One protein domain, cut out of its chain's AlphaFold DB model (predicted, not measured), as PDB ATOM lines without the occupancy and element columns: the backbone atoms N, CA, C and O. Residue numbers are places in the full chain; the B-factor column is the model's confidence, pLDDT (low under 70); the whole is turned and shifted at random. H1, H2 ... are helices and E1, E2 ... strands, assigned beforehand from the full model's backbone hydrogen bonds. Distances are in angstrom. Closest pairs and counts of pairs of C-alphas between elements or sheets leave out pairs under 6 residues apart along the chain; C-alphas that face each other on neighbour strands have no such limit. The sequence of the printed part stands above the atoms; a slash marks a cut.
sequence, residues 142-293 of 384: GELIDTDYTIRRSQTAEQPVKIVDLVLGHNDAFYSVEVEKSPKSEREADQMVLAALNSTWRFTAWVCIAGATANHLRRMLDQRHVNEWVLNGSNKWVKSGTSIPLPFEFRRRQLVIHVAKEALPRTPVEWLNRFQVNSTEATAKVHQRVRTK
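AT A GLANCE: This is residues 142 to 293 of the 384 residues of an uncharacterized protein of Aquabacterium commune (UniProt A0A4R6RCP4). A strongly twisted five-stranded sheet forms the core, with the long helix H5 crossing one face and H3 covering the strand E7 on the other. H2 packs beside H3, and the hairpin E5 and E6 packs on H2 on the side away from the large sheet; H1 lies at the far end by E1, and residues 287 to 293 stick out. The printed part has 152 residues, with five named helices and seven named strands in the order E1 H1 E2 E3 H2 E4 H3 E5 E6 H4 E7 H5, class mixed. The mixed sheet runs E1 E2 E3 E4 E7, and E5 and E6 are antiparallel. The whole is compact, with a radius of gyration of the C-alphas of 16.2 A and spans of 49 by 48 by 31 A.

HOW THE PARTS SIT: E1, residues 143 to 147, is antiparallel to E2, residues 166 to 170, with N 145 and O 167 2.9 A apart. H1, residues 148 to 154, is on the sheet but over none of its strands, only just: 2 of its C-alphas fall on E1. E2 and E3, residues 173 to 179, form a hairpin, with N 168 and O 175 at 2.8 A. E3, H2, residues 186 to 199, and E4, residues 203 to 208, make a strand-helix-strand unit, two parallel neighbour strands with a helix between, and a right-handed crossover; N 176 and O 203 are 2.8 A apart. H3, residues 211 to 223, touches H2 at a steep tilt of 54 degrees, closest at the C-alphas of Glu 186 and His 216, 6.8 A. E5, residues 225 to 231, and E6, residues 237 to 245, form a hairpin, with N 226 and O 244 at 2.9 A; E6 bends by 70 degrees at residue 241. E7, residues 254 to 258, is parallel to E4, with N 206 and O 255 at 2.7 A. H5, residues 268 to 292, runs across the strands at a height over the sheet of 10.2 A, on the opposite face from H1 and H3: three layers, helices on both faces. H4, residues 248 to 251, is close to H5 but not clearly touching. Every O i to N i+4 pair is within hydrogen-bond range in H2, H3 and H5, and 2 of 3 are in H1; H4 is too short for one.

IN THESE COORDINATES: E1 begins at C-alpha 143, (33.965, -23.801, 29.928). H2 spans 20.1 A, E6 20.3 A and H5 36.0 A, ending at C-alpha 292, (6.963, 0.735, 7.343).

THE WHOLE: The C-alphas farthest apart are those of Asn 171 and Ser 234, 50.4 A. The printed part has no cut, and the link from H1 to E2 is long. Mean pLDDT of the printed part is 88.5; residues 153 to 161 and 199 to 201 are under 70.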
ATOM      1  N   GLY A 142      30.803 -21.690  33.100       95.38
ATOM      2  CA  GLY A 142      31.059 -22.069  31.717       95.38
ATOM      3  C   GLY A 142      32.408 -22.768  31.539       95.38
ATOM      4  O   GLY A 142      33.159 -22.979  32.491       95.38
ATOM      5  N   GLU A 143      32.740 -23.089  30.293       94.25
ATOM      6  CA  GLU A 143      33.965 -23.801  29.928       94.25
ATOM      7  C   GLU A 143      34.709 -23.091  28.793       94.25
ATOM      8  O   GLU A 143      34.093 -22.537  27.881       94.25
ATOM      9  N   LEU A 144      36.045 -23.112  28.836       93.00
ATOM     10  CA  LEU A 144      36.893 -22.693  27.719       93.00
ATOM     11  C   LEU A 144      37.208 -23.916  26.857       93.00
ATOM     12  O   LEU A 144      38.065 -24.731  27.218       93.00
ATOM     13  N   ILE A 145      36.524 -24.017  25.724       89.62
ATOM     14  CA  ILE A 145      36.593 -25.159  24.812       89.62
ATOM     15  C   ILE A 145      37.863 -25.048  23.983       89.62
ATOM     16  O   ILE A 145      38.791 -25.834  24.167       89.62
ATOM     17  N   ASP A 146      37.959 -23.980  23.197       86.00
ATOM     18  CA  ASP A 146      39.067 -23.744  22.283       86.00
ATOM     19  C   ASP A 146      39.526 -22.287  22.302       86.00
ATOM     20  O   ASP A 146      38.805 -21.388  22.735       86.00
ATOM     21  N   THR A 147      40.739 -22.060  21.816       86.50
ATOM     22  CA  THR A 147      41.292 -20.743  21.494       86.50
ATOM     23  C   THR A 147      41.872 -20.767  20.089       86.50
ATOM     24  O   THR A 147      41.998 -21.838  19.492       86.50
ATOM     25  N   ASP A 148      42.261 -19.622  19.536       79.94
ATOM     26  CA  ASP A 148      42.934 -19.597  18.233       79.94
ATOM     27  C   ASP A 148      44.162 -20.531  18.205       79.94
ATOM     28  O   ASP A 148      44.394 -21.225  17.214       79.94
ATOM     29  N   TYR A 149      44.878 -20.628  19.328       73.56
ATOM     30  CA  TYR A 149      45.962 -21.573  19.570       73.56
ATOM     31  C   TYR A 149      45.539 -23.044  19.405       73.56
ATOM     32  O   TYR A 149      46.256 -23.807  18.753       73.56
ATOM     33  N   THR A 150      44.387 -23.465  19.939       72.62
ATOM     34  CA  THR A 150      43.921 -24.860  19.804       72.62
ATOM     35  C   THR A 150      43.220 -25.124  18.470       72.62
ATOM     36  O   THR A 150      43.372 -26.208  17.912       72.62
ATOM     37  N   ILE A 151      42.533 -24.138  17.885       73.69
ATOM     38  CA  ILE A 151      41.865 -24.277  16.578       73.69
ATOM     39  C   ILE A 151      42.889 -24.402  15.455       73.69
ATOM     40  O   ILE A 151      42.792 -25.310  14.633       73.69
ATOM     41  N   ARG A 152      43.916 -23.538  15.431       71.88
ATOM     42  CA  ARG A 152      45.018 -23.635  14.451       71.88
ATOM     43  C   ARG A 152      45.689 -25.009  14.477       71.88
ATOM     44  O   ARG A 152      46.291 -25.412  13.489       71.88
ATOM     45  N   ARG A 153      45.592 -25.700  15.612       67.56
ATOM     46  CA  ARG A 153      46.156 -27.021  15.861       67.56
ATOM     47  C   ARG A 153      45.236 -28.166  15.419       67.56
ATOM     48  O   ARG A 153      45.754 -29.199  15.015       67.56
ATOM     49  N   SER A 154      43.913 -27.997  15.484       60.34
ATOM     50  CA  SER A 154      42.924 -29.018  15.094       60.34
ATOM     51  C   SER A 154      42.421 -28.880  13.652       60.34
ATOM     52  O   SER A 154      41.810 -29.805  13.118       60.34
ATOM     53  N   GLN A 155      42.680 -27.746  12.996       61.53
ATOM     54  CA  GLN A 155      42.188 -27.471  11.650       61.53
ATOM     55  C   GLN A 155      42.942 -28.277  10.579       61.53
ATOM     56  O   GLN A 155      43.953 -27.846  10.034       61.53
ATOM     57  N   THR A 156      42.393 -29.445  10.246       55.16
ATOM     58  CA  THR A 156      42.774 -30.295   9.102       55.16
ATOM     59  C   THR A 156      41.927 -30.031   7.851       55.16
ATOM     60  O   THR A 156      42.130 -30.663   6.818       55.16
ATOM     61  N   ALA A 157      40.955 -29.119   7.943       54.44
ATOM     62  CA  ALA A 157      39.982 -28.857   6.890       54.44
ATOM     63  C   ALA A 157      40.598 -28.121   5.687       54.44
ATOM     64  O   ALA A 157      41.313 -27.134   5.852       54.44
ATOM     65  N   GLU A 158      40.238 -28.557   4.476       49.69
ATOM     66  CA  GLU A 158      40.678 -27.967   3.200       49.69
ATOM     67  C   GLU A 158      40.181 -26.526   2.988       49.69
ATOM     68  O   GLU A 158      40.759 -25.780   2.197       49.69
ATOM     69  N   GLN A 159      39.123 -26.110   3.696       51.91
ATOM     70  CA  GLN A 159      38.586 -24.754   3.610       51.91
ATOM     71  C   GLN A 159      39.026 -23.881   4.800       51.91
ATOM     72  O   GLN A 159      38.929 -24.306   5.958       51.91
ATOM     73  N   PRO A 160      39.467 -22.634   4.548       57.09
ATOM     74  CA  PRO A 160      39.833 -21.701   5.602       57.09
ATOM     75  C   PRO A 160      38.588 -21.258   6.386       57.09
ATOM     76  O   PRO A 160      37.810 -20.417   5.943       57.09
ATOM     77  N   VAL A 161      38.412 -21.826   7.576       66.19
ATOM     78  CA  VAL A 161      37.448 -21.374   8.586       66.19
ATOM     79  C   VAL A 161      38.032 -20.162   9.318       66.19
ATOM     80  O   VAL A 161      39.232 -20.118   9.593       66.19
ATOM     81  N   LYS A 162      37.198 -19.171   9.652       76.56
ATOM     82  CA  LYS A 162      37.566 -18.096  10.575       76.56
ATOM     83  C   LYS A 162      37.985 -18.704  11.912       76.56
ATOM     84  O   LYS A 162      37.196 -19.343  12.601       76.56
ATOM     85  N   ILE A 163      39.241 -18.470  12.261       81.25
ATOM     86  CA  ILE A 163      39.800 -18.834  13.556       81.25
ATOM     87  C   ILE A 163      39.436 -17.724  14.534       81.25
ATOM     88  O   ILE A 163      39.806 -16.565  14.304       81.25
ATOM     89  N   VAL A 164      38.685 -18.104  15.565       86.88
ATOM     90  CA  VAL A 164      38.231 -17.213  16.634       86.88
ATOM     91  C   VAL A 164      39.196 -17.248  17.808       86.88
ATOM     92  O   VAL A 164      39.833 -18.275  18.039       86.88
ATOM     93  N   ASP A 165      39.288 -16.150  18.558       92.12
ATOM     94  CA  ASP A 165      40.229 -16.054  19.680       92.12
ATOM     95  C   ASP A 165      39.814 -16.959  20.841       92.12
ATOM     96  O   ASP A 165      40.664 -17.626  21.428       92.12
ATOM     97  N   LEU A 166      38.510 -17.039  21.135       94.31
ATOM     98  CA  LEU A 166      37.946 -17.949  22.134       94.31
ATOM     99  C   LEU A 166      36.701 -18.672  21.603       94.31
ATOM    100  O   LEU A 166      35.822 -18.060  20.995       94.31
ATOM    101  N   VAL A 167      36.578 -19.955  21.942       92.31
ATOM    102  CA  VAL A 167      35.333 -20.730  21.897       92.31
ATOM    103  C   VAL A 167      34.961 -21.113  23.321       92.31
ATOM    104  O   VAL A 167      35.692 -21.823  24.013       92.31
ATOM    105  N   LEU A 168      33.800 -20.647  23.750       94.88
ATOM    106  CA  LEU A 168      33.288 -20.799  25.100       94.88
ATOM    107  C   LEU A 168      32.053 -21.701  25.086       94.88
ATOM    108  O   LEU A 168      31.185 -21.549  24.229       94.88
ATOM    109  N   GLY A 169      31.979 -22.642  26.022       94.44
ATOM    110  CA  GLY A 169      30.868 -23.576  26.192       94.44
ATOM    111  C   GLY A 169      30.021 -23.213  27.407       94.44
ATOM    112  O   GLY A 169      30.565 -22.829  28.447       94.44
ATOM    113  N   HIS A 170      28.697 -23.307  27.287       95.38
ATOM    114  CA  HIS A 170      27.767 -23.224  28.416       95.38
ATOM    115  C   HIS A 170      26.397 -23.794  28.018       95.38
ATOM    116  O   HIS A 170      25.895 -23.451  26.949       95.38
ATOM    117  N   ASN A 171      25.786 -24.627  28.873       90.88
ATOM    118  CA  ASN A 171      24.480 -25.272  28.641       90.88
ATOM    119  C   ASN A 171      24.351 -25.906  27.241       90.88
ATOM    120  O   ASN A 171      23.438 -25.572  26.488       90.88
ATOM    121  N   ASP A 172      25.310 -26.761  26.871       86.31
ATOM    122  CA  ASP A 172      25.363 -27.476  25.583       86.31
ATOM    123  C   ASP A 172      25.421 -26.580  24.327       86.31
ATOM    124  O   ASP A 172      25.219 -27.043  23.202       86.31
ATOM    125  N   ALA A 173      25.732 -25.290  24.493       89.19
ATOM    126  CA  ALA A 173      25.915 -24.336  23.406       89.19
ATOM    127  C   ALA A 173      27.341 -23.771  23.372       89.19
ATOM    128  O   ALA A 173      28.014 -23.651  24.398       89.19
ATOM    129  N   PHE A 174      27.777 -23.378  22.170       90.69
ATOM    130  CA  PHE A 174      29.093 -22.788  21.921       90.69
ATOM    131  C   PHE A 174      28.991 -21.335  21.448       90.69
ATOM    132  O   PHE A 174      28.191 -21.005  20.566       90.69
ATOM    133  N   TYR A 175      29.872 -20.498  21.984       92.94
ATOM    134  CA  TYR A 175      29.963 -19.063  21.738       92.94
ATOM    135  C   TYR A 175      31.370 -18.724  21.266       92.94
ATOM    136  O   TYR A 175      32.347 -19.190  21.845       92.94
ATOM    137  N   SER A 176      31.478 -17.908  20.227       93.38
ATOM    138  CA  SER A 176      32.748 -17.382  19.744       93.38
ATOM    139  C   SER A 176      32.979 -15.978  20.295       93.38
ATOM    140  O   SER A 176      32.056 -15.161  20.340       93.38
ATOM    141  N   VAL A 177      34.217 -15.671  20.673       95.38
ATOM    142  CA  VAL A 177      34.642 -14.313  21.030       95.38
ATOM    143  C   VAL A 177      35.857 -13.939  20.194       95.38
ATOM    144  O   VAL A 177      36.824 -14.690  20.117       95.38
ATOM    145  N   GLU A 178      35.776 -12.769  19.574       94.38
ATOM    146  CA  GLU A 178      36.804 -12.150  18.744       94.38
ATOM    147  C   GLU A 178      37.271 -10.880  19.438       94.38
ATOM    148  O   GLU A 178      36.478  -9.959  19.648       94.38
ATOM    149  N   VAL A 179      38.544 -10.821  19.799       95.06
ATOM    150  CA  VAL A 179      39.142  -9.710  20.519       95.06
ATOM    151  C   VAL A 179      40.007  -8.897  19.567       95.06
ATOM    152  O   VAL A 179      40.939  -9.364  18.918       95.06
ATOM    153  N   GLU A 180      39.707  -7.610  19.474       93.25
ATOM    154  CA  GLU A 180      40.469  -6.712  18.629       93.25
ATOM    155  C   GLU A 180      41.864  -6.461  19.216       93.25
ATOM    156  O   GLU A 180      42.033  -5.689  20.155       93.25
ATOM    157  N   LYS A 181      42.887  -7.068  18.606       89.56
ATOM    158  CA  LYS A 181      44.298  -6.813  18.947       89.56
ATOM    159  C   LYS A 181      44.768  -5.386  18.626       89.56
ATOM    160  O   LYS A 181      45.652  -4.847  19.285       89.56
ATOM    161  N   SER A 182      44.246  -4.797  17.555       90.12
ATOM    162  CA  SER A 182      44.620  -3.463  17.075       90.12
ATOM    163  C   SER A 182      43.476  -2.870  16.255       90.12
ATOM    164  O   SER A 182      42.771  -3.660  15.616       90.12
ATOM    165  N   PRO A 183      43.340  -1.528  16.192       92.25
ATOM    166  CA  PRO A 183      42.346  -0.869  15.349       92.25
ATOM    167  C   PRO A 183      42.334  -1.452  13.933       92.25
ATOM    168  O   PRO A 183      43.393  -1.586  13.313       92.25
ATOM    169  N   LYS A 184      41.149  -1.815  13.437       93.00
ATOM    170  CA  LYS A 184      40.974  -2.388  12.099       93.00
ATOM    171  C   LYS A 184      40.538  -1.330  11.096       93.00
ATOM    172  O   LYS A 184      39.695  -0.479  11.380       93.00
ATOM    173  N   SER A 185      41.093  -1.411   9.891       93.94
ATOM    174  CA  SER A 185      40.526  -0.729   8.727       93.94
ATOM    175  C   SER A 185      39.157  -1.321   8.363       93.94
ATOM    176  O   SER A 185      38.875  -2.473   8.701       93.94
ATOM    177  N   GLU A 186      38.323  -0.570   7.626       93.69
ATOM    178  CA  GLU A 186      37.034  -1.089   7.123       93.69
ATOM    179  C   GLU A 186      37.232  -2.416   6.377       93.69
ATOM    180  O   GLU A 186      36.536  -3.384   6.640       93.69
ATOM    181  N   ARG A 187      38.259  -2.494   5.521       93.56
ATOM    182  CA  ARG A 187      38.611  -3.710   4.778       93.56
ATOM    183  C   ARG A 187      38.848  -4.910   5.689       93.56
ATOM    184  O   ARG A 187      38.339  -5.990   5.415       93.56
ATOM    185  N   GLU A 188      39.662  -4.750   6.729       92.56
ATOM    186  CA  GLU A 188      39.980  -5.861   7.632       92.56
ATOM    187  C   GLU A 188      38.737  -6.329   8.390       92.56
ATOM    188  O   GLU A 188      38.522  -7.530   8.521       92.56
ATOM    189  N   ALA A 189      37.896  -5.393   8.835       93.25
ATOM    190  CA  ALA A 189      36.632  -5.721   9.483       93.25
ATOM    191  C   ALA A 189      35.663  -6.440   8.522       93.25
ATOM    192  O   ALA A 189      35.085  -7.458   8.903       93.25
ATOM    193  N   ASP A 190      35.535  -5.976   7.275       93.56
ATOM    194  CA  ASP A 190      34.700  -6.609   6.242       93.56
ATOM    195  C   ASP A 190      35.169  -8.044   5.962       93.56
ATOM    196  O   ASP A 190      34.374  -8.984   5.976       93.56
ATOM    197  N   GLN A 191      36.478  -8.242   5.785       89.81
ATOM    198  CA  GLN A 191      37.071  -9.565   5.567       89.81
ATOM    199  C   GLN A 191      36.861 -10.503   6.764       89.81
ATOM    200  O   GLN A 191      36.584 -11.687   6.574       89.81
ATOM    201  N   MET A 192      36.952  -9.991   7.996       89.19
ATOM    202  CA  MET A 192      36.680 -10.772   9.207       89.19
ATOM    203  C   MET A 192      35.220 -11.234   9.277       89.19
ATOM    204  O   MET A 192      34.969 -12.398   9.591       89.19
ATOM    205  N   VAL A 193      34.268 -10.354   8.954       90.44
ATOM    206  CA  VAL A 193      32.835 -10.690   8.927       90.44
ATOM    207  C   VAL A 193      32.523 -11.685   7.810       90.44
ATOM    208  O   VAL A 193      31.785 -12.638   8.046       90.44
ATOM    209  N   LEU A 194      33.113 -11.516   6.624       88.44
ATOM    210  CA  LEU A 194      32.965 -12.460   5.512       88.44
ATOM    211  C   LEU A 194      33.493 -13.852   5.857       88.44
ATOM    212  O   LEU A 194      32.822 -14.851   5.603       88.44
ATOM    213  N   ALA A 195      34.667 -13.928   6.485       84.50
ATOM    214  CA  ALA A 195      35.208 -15.197   6.953       84.50
ATOM    215  C   ALA A 195      34.278 -15.845   7.994       84.50
ATOM    216  O   ALA A 195      33.990 -17.036   7.898       84.50
ATOM    217  N   ALA A 196      33.759 -15.063   8.948       85.88
ATOM    218  CA  ALA A 196      32.824 -15.562   9.955       85.88
ATOM    219  C   ALA A 196      31.508 -16.060   9.339       85.88
ATOM    220  O   ALA A 196      31.018 -17.113   9.743       85.88
ATOM    221  N   LEU A 197      30.964 -15.350   8.344       85.44
ATOM    222  CA  LEU A 197      29.753 -15.745   7.621       85.44
ATOM    223  C   LEU A 197      29.906 -17.121   6.961       85.44
ATOM    224  O   LEU A 197      28.985 -17.933   7.017       85.44
ATOM    225  N   ASN A 198      31.073 -17.389   6.377       76.62
ATOM    226  CA  ASN A 198      31.338 -18.631   5.654       76.62
ATOM    227  C   ASN A 198      31.648 -19.822   6.567       76.62
ATOM    228  O   ASN A 198      31.608 -20.962   6.112       76.62
ATOM    229  N   SER A 199      31.984 -19.580   7.835       68.44
ATOM    230  CA  SER A 199      32.633 -20.604   8.654       68.44
ATOM    231  C   SER A 199      32.051 -20.800  10.050       68.44
ATOM    232  O   SER A 199      32.347 -21.802  10.696       68.44
ATOM    233  N   THR A 200      31.269 -19.843  10.556       64.12
ATOM    234  CA  THR A 200      30.847 -19.822  11.959       64.12
ATOM    235  C   THR A 200      29.345 -19.606  12.058       64.12
ATOM    236  O   THR A 200      28.836 -18.523  11.787       64.12
ATOM    237  N   TRP A 201      28.621 -20.630  12.515       69.75
ATOM    238  CA  TRP A 201      27.181 -20.526  12.797       69.75
ATOM    239  C   TRP A 201      26.862 -20.233  14.275       69.75
ATOM    240  O   TRP A 201      25.699 -20.234  14.686       69.75
ATOM    241  N   ARG A 202      27.898 -20.006  15.091       83.94
ATOM    242  CA  ARG A 202      27.798 -19.748  16.535       83.94
ATOM    243  C   ARG A 202      27.362 -18.308  16.818       83.94
ATOM    244  O   ARG A 202      27.401 -17.440  15.947       83.94
ATOM    245  N   PHE A 203      26.941 -18.063  18.055       90.12
ATOM    246  CA  PHE A 203      26.851 -16.704  18.588       90.12
ATOM    247  C   PHE A 203      28.256 -16.125  18.700       90.12
ATOM    248  O   PHE A 203      29.113 -16.757  19.309       90.12
ATOM    249  N   THR A 204      28.484 -14.953  18.113       93.06
ATOM    250  CA  THR A 204      29.820 -14.354  18.022       93.06
ATOM    251  C   THR A 204      29.819 -12.965  18.638       93.06
ATOM    252  O   THR A 204      29.050 -12.095  18.228       93.06
ATOM    253  N   ALA A 205      30.693 -12.755  19.617       96.00
ATOM    254  CA  ALA A 205      30.965 -11.450  20.193       96.00
ATOM    255  C   ALA A 205      32.229 -10.835  19.584       96.00
ATOM    256  O   ALA A 205      33.302 -11.422  19.658       96.00
ATOM    257  N   TRP A 206      32.106  -9.626  19.047       95.75
ATOM    258  CA  TRP A 206      33.198  -8.791  18.558       95.75
ATOM    259  C   TRP A 206      33.556  -7.768  19.636       95.75
ATOM    260  O   TRP A 206      32.821  -6.805  19.869       95.75
ATOM    261  N   VAL A 207      34.665  -7.999  20.325       96.81
ATOM    262  CA  VAL A 207      35.168  -7.179  21.426       96.81
ATOM    263  C   VAL A 207      36.187  -6.189  20.873       96.81
ATOM    264  O   VAL A 207      37.352  -6.512  20.657       96.81
ATOM    265  N   CYS A 208      35.735  -4.966  20.624       96.44
ATOM    266  CA  CYS A 208      36.526  -3.908  20.012       96.44
ATOM    267  C   CYS A 208      37.175  -3.001  21.060       96.44
ATOM    268  O   CYS A 208      36.503  -2.500  21.968       96.44
ATOM    269  N   ILE A 209      38.461  -2.713  20.866       92.38
ATOM    270  CA  ILE A 209      39.213  -1.683  21.592       92.38
ATOM    271  C   ILE A 209      39.081  -0.313  20.918       92.38
ATOM    272  O   ILE A 209      39.163   0.712  21.588       92.38
ATOM    273  N   ALA A 210      38.834  -0.285  19.605       94.00
ATOM    274  CA  ALA A 210      38.691   0.929  18.820       94.00
ATOM    275  C   ALA A 210      37.219   1.233  18.514       94.00
ATOM    276  O   ALA A 210      36.489   0.432  17.925       94.00
ATOM    277  N   GLY A 211      36.791   2.458  18.830       95.69
ATOM    278  CA  GLY A 211      35.433   2.914  18.528       95.69
ATOM    279  C   GLY A 211      35.115   2.932  17.027       95.69
ATOM    280  O   GLY A 211      33.975   2.673  16.647       95.69
ATOM    281  N   ALA A 212      36.108   3.197  16.169       95.75
ATOM    282  CA  ALA A 212      35.932   3.183  14.715       95.75
ATOM    283  C   ALA A 212      35.544   1.783  14.204       95.75
ATOM    284  O   ALA A 212      34.554   1.657  13.484       95.75
ATOM    285  N   THR A 213      36.248   0.742  14.659       96.06
ATOM    286  CA  THR A 213      35.944  -0.662  14.348       96.06
ATOM    287  C   THR A 213      34.549  -1.051  14.829       96.06
ATOM    288  O   THR A 213      33.745  -1.548  14.043       96.06
ATOM    289  N   ALA A 214      34.216  -0.754  16.091       96.94
ATOM    290  CA  ALA A 214      32.907  -1.072  16.664       96.94
ATOM    291  C   ALA A 214      31.757  -0.411  15.886       96.94
ATOM    292  O   ALA A 214      30.747  -1.047  15.578       96.94
ATOM    293  N   ASN A 215      31.915   0.869  15.540       96.94
ATOM    294  CA  ASN A 215      30.917   1.613  14.774       96.94
ATOM    295  C   ASN A 215      30.760   1.061  13.356       96.94
ATOM    296  O   ASN A 215      29.643   1.018  12.848       96.94
ATOM    297  N   HIS A 216      31.854   0.650  12.714       96.88
ATOM    298  CA  HIS A 216      31.812   0.052  11.383       96.88
ATOM    299  C   HIS A 216      31.104  -1.309  11.390       96.88
ATOM    300  O   HIS A 216      30.167  -1.506  10.621       96.88
ATOM    301  N   LEU A 217      31.452  -2.199  12.327       96.44
ATOM    302  CA  LEU A 217      30.778  -3.494  12.499       96.44
ATOM    303  C   LEU A 217      29.271  -3.328  12.734       96.44
ATOM    304  O   LEU A 217      28.467  -3.971  12.063       96.44
ATOM    305  N   ARG A 218      28.870  -2.419  13.633       95.88
ATOM    306  CA  ARG A 218      27.449  -2.110  13.877       95.88
ATOM    307  C   ARG A 218      26.753  -1.603  12.623       95.88
ATOM    308  O   ARG A 218      25.687  -2.100  12.276       95.88
ATOM    309  N   ARG A 219      27.385  -0.662  11.914       95.50
ATOM    310  CA  ARG A 219      26.852  -0.097  10.672       95.50
ATOM    311  C   ARG A 219      26.610  -1.182   9.627       95.50
ATOM    312  O   ARG A 219      25.540  -1.189   9.038       95.50
ATOM    313  N   MET A 220      27.544  -2.110   9.433       94.50
ATOM    314  CA  MET A 220      27.371  -3.221   8.489       94.50
ATOM    315  C   MET A 220      26.225  -4.155   8.876       94.50
ATOM    316  O   MET A 220      25.413  -4.525   8.030       94.50
ATOM    317  N   LEU A 221      26.123  -4.519  10.158       93.12
ATOM    318  CA  LEU A 221      25.031  -5.360  10.653       93.12
ATOM    319  C   LEU A 221      23.667  -4.672  10.486       93.12
ATOM    320  O   LEU A 221      22.688  -5.331  10.130       93.12
ATOM    321  N   ASP A 222      23.610  -3.354  10.673       92.06
ATOM    322  CA  ASP A 222      22.404  -2.549  10.460       92.06
ATOM    323  C   ASP A 222      22.079  -2.343   8.973       92.06
ATOM    324  O   ASP A 222      20.915  -2.386   8.579       92.06
ATOM    325  N   GLN A 223      23.098  -2.167   8.129       91.69
ATOM    326  CA  GLN A 223      22.972  -2.045   6.673       91.69
ATOM    327  C   GLN A 223      22.740  -3.392   5.976       91.69
ATOM    328  O   GLN A 223      22.329  -3.421   4.813       91.69
ATOM    329  N   ARG A 224      22.941  -4.501   6.696       91.88
ATOM    330  CA  ARG A 224      22.662  -5.885   6.283       91.88
ATOM    331  C   ARG A 224      23.491  -6.371   5.100       91.88
ATOM    332  O   ARG A 224      23.095  -7.308   4.413       91.88
ATOM    333  N   HIS A 225      24.642  -5.761   4.871       92.31
ATOM    334  CA  HIS A 225      25.596  -6.216   3.874       92.31
ATOM    335  C   HIS A 225      27.019  -5.914   4.330       92.31
ATOM    336  O   HIS A 225      27.252  -5.070   5.198       92.31
ATOM    337  N   VAL A 226      27.962  -6.622   3.728       93.12
ATOM    338  CA  VAL A 226      29.398  -6.409   3.881       93.12
ATOM    339  C   VAL A 226      30.006  -6.223   2.494       93.12
ATOM    340  O   VAL A 226      29.539  -6.833   1.528       93.12
ATOM    341  N   ASN A 227      31.006  -5.350   2.361       93.19
ATOM    342  CA  ASN A 227      31.635  -5.129   1.062       93.19
ATOM    343  C   ASN A 227      32.670  -6.211   0.796       93.19
ATOM    344  O   ASN A 227      33.467  -6.569   1.664       93.19
ATOM    345  N   GLU A 228      32.712  -6.669  -0.443       91.38
ATOM    346  CA  GLU A 228      33.855  -7.415  -0.936       91.38
ATOM    347  C   GLU A 228      34.972  -6.446  -1.358       91.38
ATOM    348  O   GLU A 228      34.734  -5.368  -1.913       91.38
ATOM    349  N   TRP A 229      36.213  -6.836  -1.073       92.25
ATOM    350  CA  TRP A 229      37.409  -6.060  -1.384       92.25
ATOM    351  C   TRP A 229      38.307  -6.847  -2.328       92.25
ATOM    352  O   TRP A 229      38.556  -8.030  -2.106       92.25
ATOM    353  N   VAL A 230      38.840  -6.171  -3.344       91.56
ATOM    354  CA  VAL A 230      39.744  -6.746  -4.350       91.56
ATOM    355  C   VAL A 230      40.983  -5.874  -4.520       91.56
ATOM    356  O   VAL A 230      40.961  -4.671  -4.247       91.56
ATOM    357  N   LEU A 231      42.082  -6.478  -4.967       92.06
ATOM    358  CA  LEU A 231      43.265  -5.738  -5.397       92.06
ATOM    359  C   LEU A 231      43.032  -5.199  -6.809       92.06
ATOM    360  O   LEU A 231      42.701  -5.954  -7.720       92.06
ATOM    361  N   ASN A 232      43.215  -3.895  -6.997       90.50
ATOM    362  CA  ASN A 232      43.233  -3.307  -8.333       90.50
ATOM    363  C   ASN A 232      44.586  -3.543  -9.035       90.50
ATOM    364  O   ASN A 232      45.542  -4.024  -8.427       90.50
ATOM    365  N   GLY A 233      44.703  -3.119 -10.299       88.38
ATOM    366  CA  GLY A 233      45.946  -3.231 -11.082       88.38
ATOM    367  C   GLY A 233      47.165  -2.490 -10.506       88.38
ATOM    368  O   GLY A 233      48.267  -2.644 -11.017       88.38
ATOM    369  N   SER A 234      46.997  -1.699  -9.441       91.06
ATOM    370  CA  SER A 234      48.079  -1.031  -8.704       91.06
ATOM    371  C   SER A 234      48.357  -1.669  -7.335       91.06
ATOM    372  O   SER A 234      48.966  -1.025  -6.482       91.06
ATOM    373  N   ASN A 235      47.885  -2.899  -7.088       89.56
ATOM    374  CA  ASN A 235      47.987  -3.605  -5.805       89.56
ATOM    375  C   ASN A 235      47.399  -2.826  -4.614       89.56
ATOM    376  O   ASN A 235      47.825  -2.995  -3.469       89.56
ATOM    377  N   LYS A 236      46.399  -1.973  -4.863       90.75
ATOM    378  CA  LYS A 236      45.643  -1.289  -3.811       90.75
ATOM    379  C   LYS A 236      44.301  -1.972  -3.616       90.75
ATOM    380  O   LYS A 236      43.611  -2.288  -4.583       90.75
ATOM    381  N   TRP A 237      43.928  -2.163  -2.357       90.88
ATOM    382  CA  TRP A 237      42.617  -2.690  -2.000       90.88
ATOM    383  C   TRP A 237      41.534  -1.653  -2.277       90.88
ATOM    384  O   TRP A 237      41.608  -0.524  -1.791       90.88
ATOM    385  N   VAL A 238      40.526  -2.058  -3.039       92.44
ATOM    386  CA  VAL A 238      39.338  -1.263  -3.358       92.44
ATOM    387  C   VAL A 238      38.093  -2.122  -3.158       92.44
ATOM    388  O   VAL A 238      38.160  -3.347  -3.259       92.44
ATOM    389  N   LYS A 239      36.954  -1.489  -2.860       92.81
ATOM    390  CA  LYS A 239      35.659  -2.181  -2.842       92.81
ATOM    391  C   LYS A 239      35.376  -2.687  -4.259       92.81
ATOM    392  O   LYS A 239      35.517  -1.914  -5.204       92.81
ATOM    393  N   SER A 240      34.990  -3.953  -4.410       88.88
ATOM    394  CA  SER A 240      34.690  -4.536  -5.730       88.88
ATOM    395  C   SER A 240      33.412  -3.966  -6.353       88.88
ATOM    396  O   SER A 240      33.181  -4.127  -7.545       88.88
ATOM    397  N   GLY A 241      32.584  -3.291  -5.547       84.88
ATOM    398  CA  GLY A 241      31.221  -2.897  -5.904       84.88
ATOM    399  C   GLY A 241      30.192  -3.973  -5.546       84.88
ATOM    400  O   GLY A 241      29.006  -3.666  -5.434       84.88
ATOM    401  N   THR A 242      30.637  -5.203  -5.273       87.31
ATOM    402  CA  THR A 242      29.787  -6.284  -4.774       87.31
ATOM    403  C   THR A 242      29.492  -6.075  -3.290       87.31
ATOM    404  O   THR A 242      30.394  -6.020  -2.450       87.31
ATOM    405  N   SER A 243      28.203  -5.983  -2.960       87.94
ATOM    406  CA  SER A 243      27.710  -6.010  -1.581       87.94
ATOM    407  C   SER A 243      27.162  -7.396  -1.280       87.94
ATOM    408  O   SER A 243      26.187  -7.823  -1.895       87.94
ATOM    409  N   ILE A 244      27.786  -8.098  -0.340       89.44
ATOM    410  CA  ILE A 244      27.388  -9.447   0.055       89.44
ATOM    411  C   ILE A 244      26.323  -9.327   1.154       89.44
ATOM    412  O   ILE A 244      26.612  -8.740   2.203       89.44
ATOM    413  N   PRO A 245      25.096  -9.844   0.948       89.00
ATOM    414  CA  PRO A 245      24.047  -9.786   1.959       89.00
ATOM    415  C   PRO A 245      24.440 -10.537   3.231       89.00
ATOM    416  O   PRO A 245      25.002 -11.630   3.177       89.00
ATOM    417  N   LEU A 246      24.087  -9.970   4.382       89.56
ATOM    418  CA  LEU A 246      24.225 -10.605   5.688       89.56
ATOM    419  C   LEU A 246      22.854 -11.146   6.127       89.56
ATOM    420  O   LEU A 246      21.991 -10.354   6.529       89.56
ATOM    421  N   PRO A 247      22.632 -12.475   6.093       87.12
ATOM    422  CA  PRO A 247      21.346 -13.062   6.456       87.12
ATOM    423  C   PRO A 247      20.935 -12.714   7.889       87.12
ATOM    424  O   PRO A 247      21.780 -12.643   8.785       87.12
ATOM    425  N   PHE A 248      19.630 -12.572   8.139       89.44
ATOM    426  CA  PHE A 248      19.088 -12.335   9.483       89.44
ATOM    427  C   PHE A 248      19.644 -13.302  10.538       89.44
ATOM    428  O   PHE A 248      20.056 -12.882  11.619       89.44
ATOM    429  N   GLU A 249      19.706 -14.592  10.201       85.75
ATOM    430  CA  GLU A 249      20.200 -15.646  11.091       85.75
ATOM    431  C   GLU A 249      21.659 -15.448  11.504       85.75
ATOM    432  O   GLU A 249      22.019 -15.745  12.642       85.75
ATOM    433  N   PHE A 250      22.485 -14.903  10.611       88.19
ATOM    434  CA  PHE A 250      23.845 -14.511  10.947       88.19
ATOM    435  C   PHE A 250      23.826 -13.282  11.860       88.19
ATOM    436  O   PHE A 250      24.372 -13.326  12.962       88.19
ATOM    437  N   ARG A 251      23.143 -12.208  11.440       91.38
ATOM    438  CA  ARG A 251      23.149 -10.902  12.123       91.38
ATOM    439  C   ARG A 251      22.620 -10.966  13.552       91.38
ATOM    440  O   ARG A 251      23.233 -10.393  14.446       91.38
ATOM    441  N   ARG A 252      21.532 -11.703  13.798       91.12
ATOM    442  CA  ARG A 252      20.913 -11.825  15.133       91.12
ATOM    443  C   ARG A 252      21.825 -12.486  16.173       91.12
ATOM    444  O   ARG A 252      21.542 -12.400  17.364       91.12
ATOM    445  N   ARG A 253      22.879 -13.172  15.718       90.88
ATOM    446  CA  ARG A 253      23.885 -13.858  16.537       90.88
ATOM    447  C   ARG A 253      25.148 -13.028  16.771       90.88
ATOM    448  O   ARG A 253      26.000 -13.460  17.541       90.88
ATOM    449  N   GLN A 254      25.278 -11.870  16.121       93.06
ATOM    450  CA  GLN A 254      26.454 -11.011  16.233       93.06
ATOM    451  C   GLN A 254      26.256  -9.981  17.341       93.06
ATOM    452  O   GLN A 254      25.322  -9.188  17.279       93.06
ATOM    453  N   LEU A 255      27.151  -9.954  18.321       95.25
ATOM    454  CA  LEU A 255      27.190  -8.949  19.381       95.25
ATOM    455  C   LEU A 255      28.451  -8.101  19.211       95.25
ATOM    456  O   LEU A 255      29.536  -8.652  19.108       95.25
ATOM    457  N   VAL A 256      28.338  -6.772  19.199       96.44
ATOM    458  CA  VAL A 256      29.503  -5.870  19.109       96.44
ATOM    459  C   VAL A 256      29.638  -5.095  20.413       96.44
ATOM    460  O   VAL A 256      28.723  -4.355  20.776       96.44
ATOM    461  N   ILE A 257      30.783  -5.222  21.087       96.44
ATOM    462  CA  ILE A 257      31.085  -4.564  22.364       96.44
ATOM    463  C   ILE A 257      32.275  -3.635  22.172       96.44
ATOM    464  O   ILE A 257      33.342  -4.070  21.754       96.44
ATOM    465  N   HIS A 258      32.122  -2.362  22.532       96.06
ATOM    466  CA  HIS A 258      33.244  -1.430  22.590       96.06
ATOM    467  C   HIS A 258      33.728  -1.282  24.036       96.06
ATOM    468  O   HIS A 258      33.101  -0.584  24.832       96.06
ATOM    469  N   VAL A 259      34.863  -1.903  24.373       91.69
ATOM    470  CA  VAL A 259      35.312  -2.054  25.775       91.69
ATOM    471  C   VAL A 259      35.599  -0.734  26.490       91.69
ATOM    472  O   VAL A 259      35.539  -0.680  27.712       91.69
ATOM    473  N   ALA A 260      35.883   0.345  25.756       88.81
ATOM    474  CA  ALA A 260      36.090   1.663  26.357       88.81
ATOM    475  C   ALA A 260      34.777   2.382  26.724       88.81
ATOM    476  O   ALA A 260      34.803   3.345  27.487       88.81
ATOM    477  N   LYS A 261      33.631   1.958  26.171       91.75
ATOM    478  CA  LYS A 261      32.308   2.559  26.434       91.75
ATOM    479  C   LYS A 261      31.351   1.631  27.173       91.75
ATOM    480  O   LYS A 261      30.338   2.092  27.687       91.75
ATOM    481  N   GLU A 262      31.639   0.337  27.198       91.56
ATOM    482  CA  GLU A 262      30.733  -0.684  27.701       91.56
ATOM    483  C   GLU A 262      31.481  -1.657  28.603       91.56
ATOM    484  O   GLU A 262      32.552  -2.149  28.253       91.56
ATOM    485  N   ALA A 263      30.879  -1.983  29.747       89.00
ATOM    486  CA  ALA A 263      31.399  -3.034  30.607       89.00
ATOM    487  C   ALA A 263      31.299  -4.398  29.911       89.00
ATOM    488  O   ALA A 263      30.251  -4.739  29.349       89.00
ATOM    489  N   LEU A 264      32.377  -5.179  29.994       91.50
ATOM    490  CA  LEU A 264      32.383  -6.571  29.560       91.50
ATOM    491  C   LEU A 264      31.477  -7.406  30.477       91.50
ATOM    492  O   LEU A 264      31.566  -7.257  31.701       91.50
ATOM    493  N   PRO A 265      30.624  -8.281  29.919       92.62
ATOM    494  CA  PRO A 265      29.872  -9.232  30.726       92.62
ATOM    495  C   PRO A 265      30.819 -10.180  31.482       92.62
ATOM    496  O   PRO A 265      31.808 -10.667  30.930       92.62
ATOM    497  N   ARG A 266      30.524 -10.438  32.758       90.25
ATOM    498  CA  ARG A 266      31.377 -11.202  33.686       90.25
ATOM    499  C   ARG A 266      30.978 -12.660  33.846       90.25
ATOM    500  O   ARG A 266      31.756 -13.440  34.380       90.25
ATOM    501  N   THR A 267      29.766 -13.031  33.464       93.19
ATOM    502  CA  THR A 267      29.269 -14.405  33.614       93.19
ATOM    503  C   THR A 267      28.642 -14.879  32.311       93.19
ATOM    504  O   THR A 267      28.164 -14.037  31.542       93.19
ATOM    505  N   PRO A 268      28.589 -16.200  32.053       95.38
ATOM    506  CA  PRO A 268      27.886 -16.732  30.890       95.38
ATOM    507  C   PRO A 268      26.458 -16.182  30.781       95.38
ATOM    508  O   PRO A 268      26.057 -15.721  29.721       95.38
ATOM    509  N   VAL A 269      25.724 -16.104  31.896       95.31
ATOM    510  CA  VAL A 269      24.352 -15.567  31.939       95.31
ATOM    511  C   VAL A 269      24.277 -14.113  31.456       95.31
ATOM    512  O   VAL A 269      23.385 -13.766  30.684       95.31
ATOM    513  N   GLU A 270      25.216 -13.252  31.853       95.44
ATOM    514  CA  GLU A 270      25.243 -11.862  31.378       95.44
ATOM    515  C   GLU A 270      25.533 -11.769  29.872       95.44
ATOM    516  O   GLU A 270      24.908 -10.966  29.175       95.44
ATOM    517  N   TRP A 271      26.442 -12.604  29.357       95.00
ATOM    518  CA  TRP A 271      26.703 -12.705  27.918       95.00
ATOM    519  C   TRP A 271      25.457 -13.156  27.154       95.00
ATOM    520  O   TRP A 271      25.074 -12.516  26.173       95.00
ATOM    521  N   LEU A 272      24.790 -14.213  27.627       93.56
ATOM    522  CA  LEU A 272      23.550 -14.728  27.044       93.56
ATOM    523  C   LEU A 272      22.457 -13.665  27.003       93.56
ATOM    524  O   LEU A 272      21.822 -13.477  25.966       93.56
ATOM    525  N   ASN A 273      22.282 -12.926  28.097       94.62
ATOM    526  CA  ASN A 273      21.316 -11.837  28.158       94.62
ATOM    527  C   ASN A 273      21.619 -10.765  27.106       94.62
ATOM    528  O   ASN A 273      20.705 -10.311  26.420       94.62
ATOM    529  N   ARG A 274      22.892 -10.395  26.904       94.56
ATOM    530  CA  ARG A 274      23.266  -9.441  25.846       94.56
ATOM    531  C   ARG A 274      22.998  -9.974  24.442       94.56
ATOM    532  O   ARG A 274      22.465  -9.236  23.615       94.56
ATOM    533  N   PHE A 275      23.322 -11.238  24.170       93.94
ATOM    534  CA  PHE A 275      22.974 -11.867  22.893       93.94
ATOM    535  C   PHE A 275      21.459 -11.881  22.666       93.94
ATOM    536  O   PHE A 275      21.005 -11.572  21.565       93.94
ATOM    537  N   GLN A 276      20.675 -12.174  23.705       93.31
ATOM    538  CA  GLN A 276      19.217 -12.213  23.627       93.31
ATOM    539  C   GLN A 276      18.613 -10.830  23.366       93.31
ATOM    540  O   GLN A 276      17.726 -10.704  22.518       93.31
ATOM    541  N   VAL A 277      19.104  -9.788  24.044       93.31
ATOM    542  CA  VAL A 277      18.694  -8.397  23.795       93.31
ATOM    543  C   VAL A 277      18.985  -8.020  22.345       93.31
ATOM    544  O   VAL A 277      18.074  -7.618  21.627       93.31
ATOM    545  N   ASN A 278      20.208  -8.259  21.870       90.94
ATOM    546  CA  ASN A 278      20.593  -7.963  20.491       90.94
ATOM    547  C   ASN A 278      19.754  -8.746  19.459       90.94
ATOM    548  O   ASN A 278      19.325  -8.197  18.445       90.94
ATOM    549  N   SER A 279      19.455 -10.021  19.730       91.50
ATOM    550  CA  SER A 279      18.585 -10.839  18.876       91.50
ATOM    551  C   SER A 279      17.148 -10.303  18.832       91.50
ATOM    552  O   SER A 279      16.517 -10.270  17.770       91.50
ATOM    553  N   THR A 280      16.646  -9.825  19.972       92.38
ATOM    554  CA  THR A 280      15.317  -9.211  20.096       92.38
ATOM    555  C   THR A 280      15.254  -7.885  19.338       92.38
ATOM    556  O   THR A 280      14.311  -7.658  18.583       92.38
ATOM    557  N   GLU A 281      16.278  -7.040  19.453       91.88
ATOM    558  CA  GLU A 281      16.384  -5.787  18.697       91.88
ATOM    559  C   GLU A 281      16.450  -6.034  17.184       91.88
ATOM    560  O   GLU A 281      15.736  -5.385  16.416       91.88
ATOM    561  N   ALA A 282      17.251  -7.007  16.740       90.25
ATOM    562  CA  ALA A 282      17.314  -7.398  15.334       90.25
ATOM    563  C   ALA A 282      15.944  -7.871  14.819       90.25
ATOM    564  O   ALA A 282      15.519  -7.483  13.730       90.25
ATOM    565  N   THR A 283      15.229  -8.668  15.619       90.94
ATOM    566  CA  THR A 283      13.865  -9.137  15.323       90.94
ATOM    567  C   THR A 283      12.889  -7.964  15.205       90.94
ATOM    568  O   THR A 283      12.147  -7.863  14.226       90.94
ATOM    569  N   ALA A 284      12.924  -7.028  16.156       90.81
ATOM    570  CA  ALA A 284      12.077  -5.841  16.150       90.81
ATOM    571  C   ALA A 284      12.315  -4.970  14.905       90.81
ATOM    572  O   ALA A 284      11.347  -4.526  14.285       90.81
ATOM    573  N   LYS A 285      13.576  -4.794  14.482       90.88
ATOM    574  CA  LYS A 285      13.934  -4.066  13.250       90.88
ATOM    575  C   LYS A 285      13.316  -4.698  11.996       90.88
ATOM    576  O   LYS A 285      12.841  -3.966  11.128       90.88
ATOM    577  N   VAL A 286      13.261  -6.031  11.908       90.25
ATOM    578  CA  VAL A 286      12.583  -6.723  10.793       90.25
ATOM    579  C   VAL A 286      11.090  -6.401  10.786       90.25
ATOM    580  O   VAL A 286      10.568  -5.943   9.770       90.25
ATOM    581  N   HIS A 287      10.406  -6.572  11.919       89.00
ATOM    582  CA  HIS A 287       8.973  -6.277  12.009       89.00
ATOM    583  C   HIS A 287       8.661  -4.800  11.747       89.00
ATOM    584  O   HIS A 287       7.673  -4.488  11.085       89.00
ATOM    585  N   GLN A 288       9.505  -3.883  12.226       90.12
ATOM    586  CA  GLN A 288       9.365  -2.460  11.944       90.12
ATOM    587  C   GLN A 288       9.485  -2.182  10.444       90.12
ATOM    588  O   GLN A 288       8.626  -1.502   9.895       90.12
ATOM    589  N   ARG A 289      10.489  -2.749   9.761       87.62
ATOM    590  CA  ARG A 289      10.661  -2.594   8.308       87.62
ATOM    591  C   ARG A 289       9.437  -3.077   7.533       87.62
ATOM    592  O   ARG A 289       9.004  -2.400   6.606       87.62
ATOM    593  N   VAL A 290       8.887  -4.228   7.915       87.12
ATOM    594  CA  VAL A 290       7.677  -4.800   7.303       87.12
ATOM    595  C   VAL A 290       6.504  -3.826   7.439       87.12
ATOM    596  O   VAL A 290       5.900  -3.458   6.435       87.12
ATOM    597  N   ARG A 291       6.259  -3.312   8.653       87.25
ATOM    598  CA  ARG A 291       5.203  -2.320   8.910       87.25
ATOM    599  C   ARG A 291       5.412  -1.021   8.136       87.25
ATOM    600  O   ARG A 291       4.463  -0.510   7.556       87.25
ATOM    601  N   THR A 292       6.639  -0.499   8.086       88.31
ATOM    602  CA  THR A 292       6.963   0.735   7.343       88.31
ATOM    603  C   THR A 292       6.684   0.592   5.847       88.31
ATOM    604  O   THR A 292       6.335   1.568   5.192       88.31
ATOM    605  N   LYS A 293       6.796  -0.622   5.304       85.25
ATOM    606  CA  LYS A 293       6.439  -0.932   3.915       85.25
ATOM    607  C   LYS A 293       4.942  -1.172   3.687       85.25
ATOM    608  O   LYS A 293       4.546  -1.443   2.562       85.25
TER     609      LYS A 293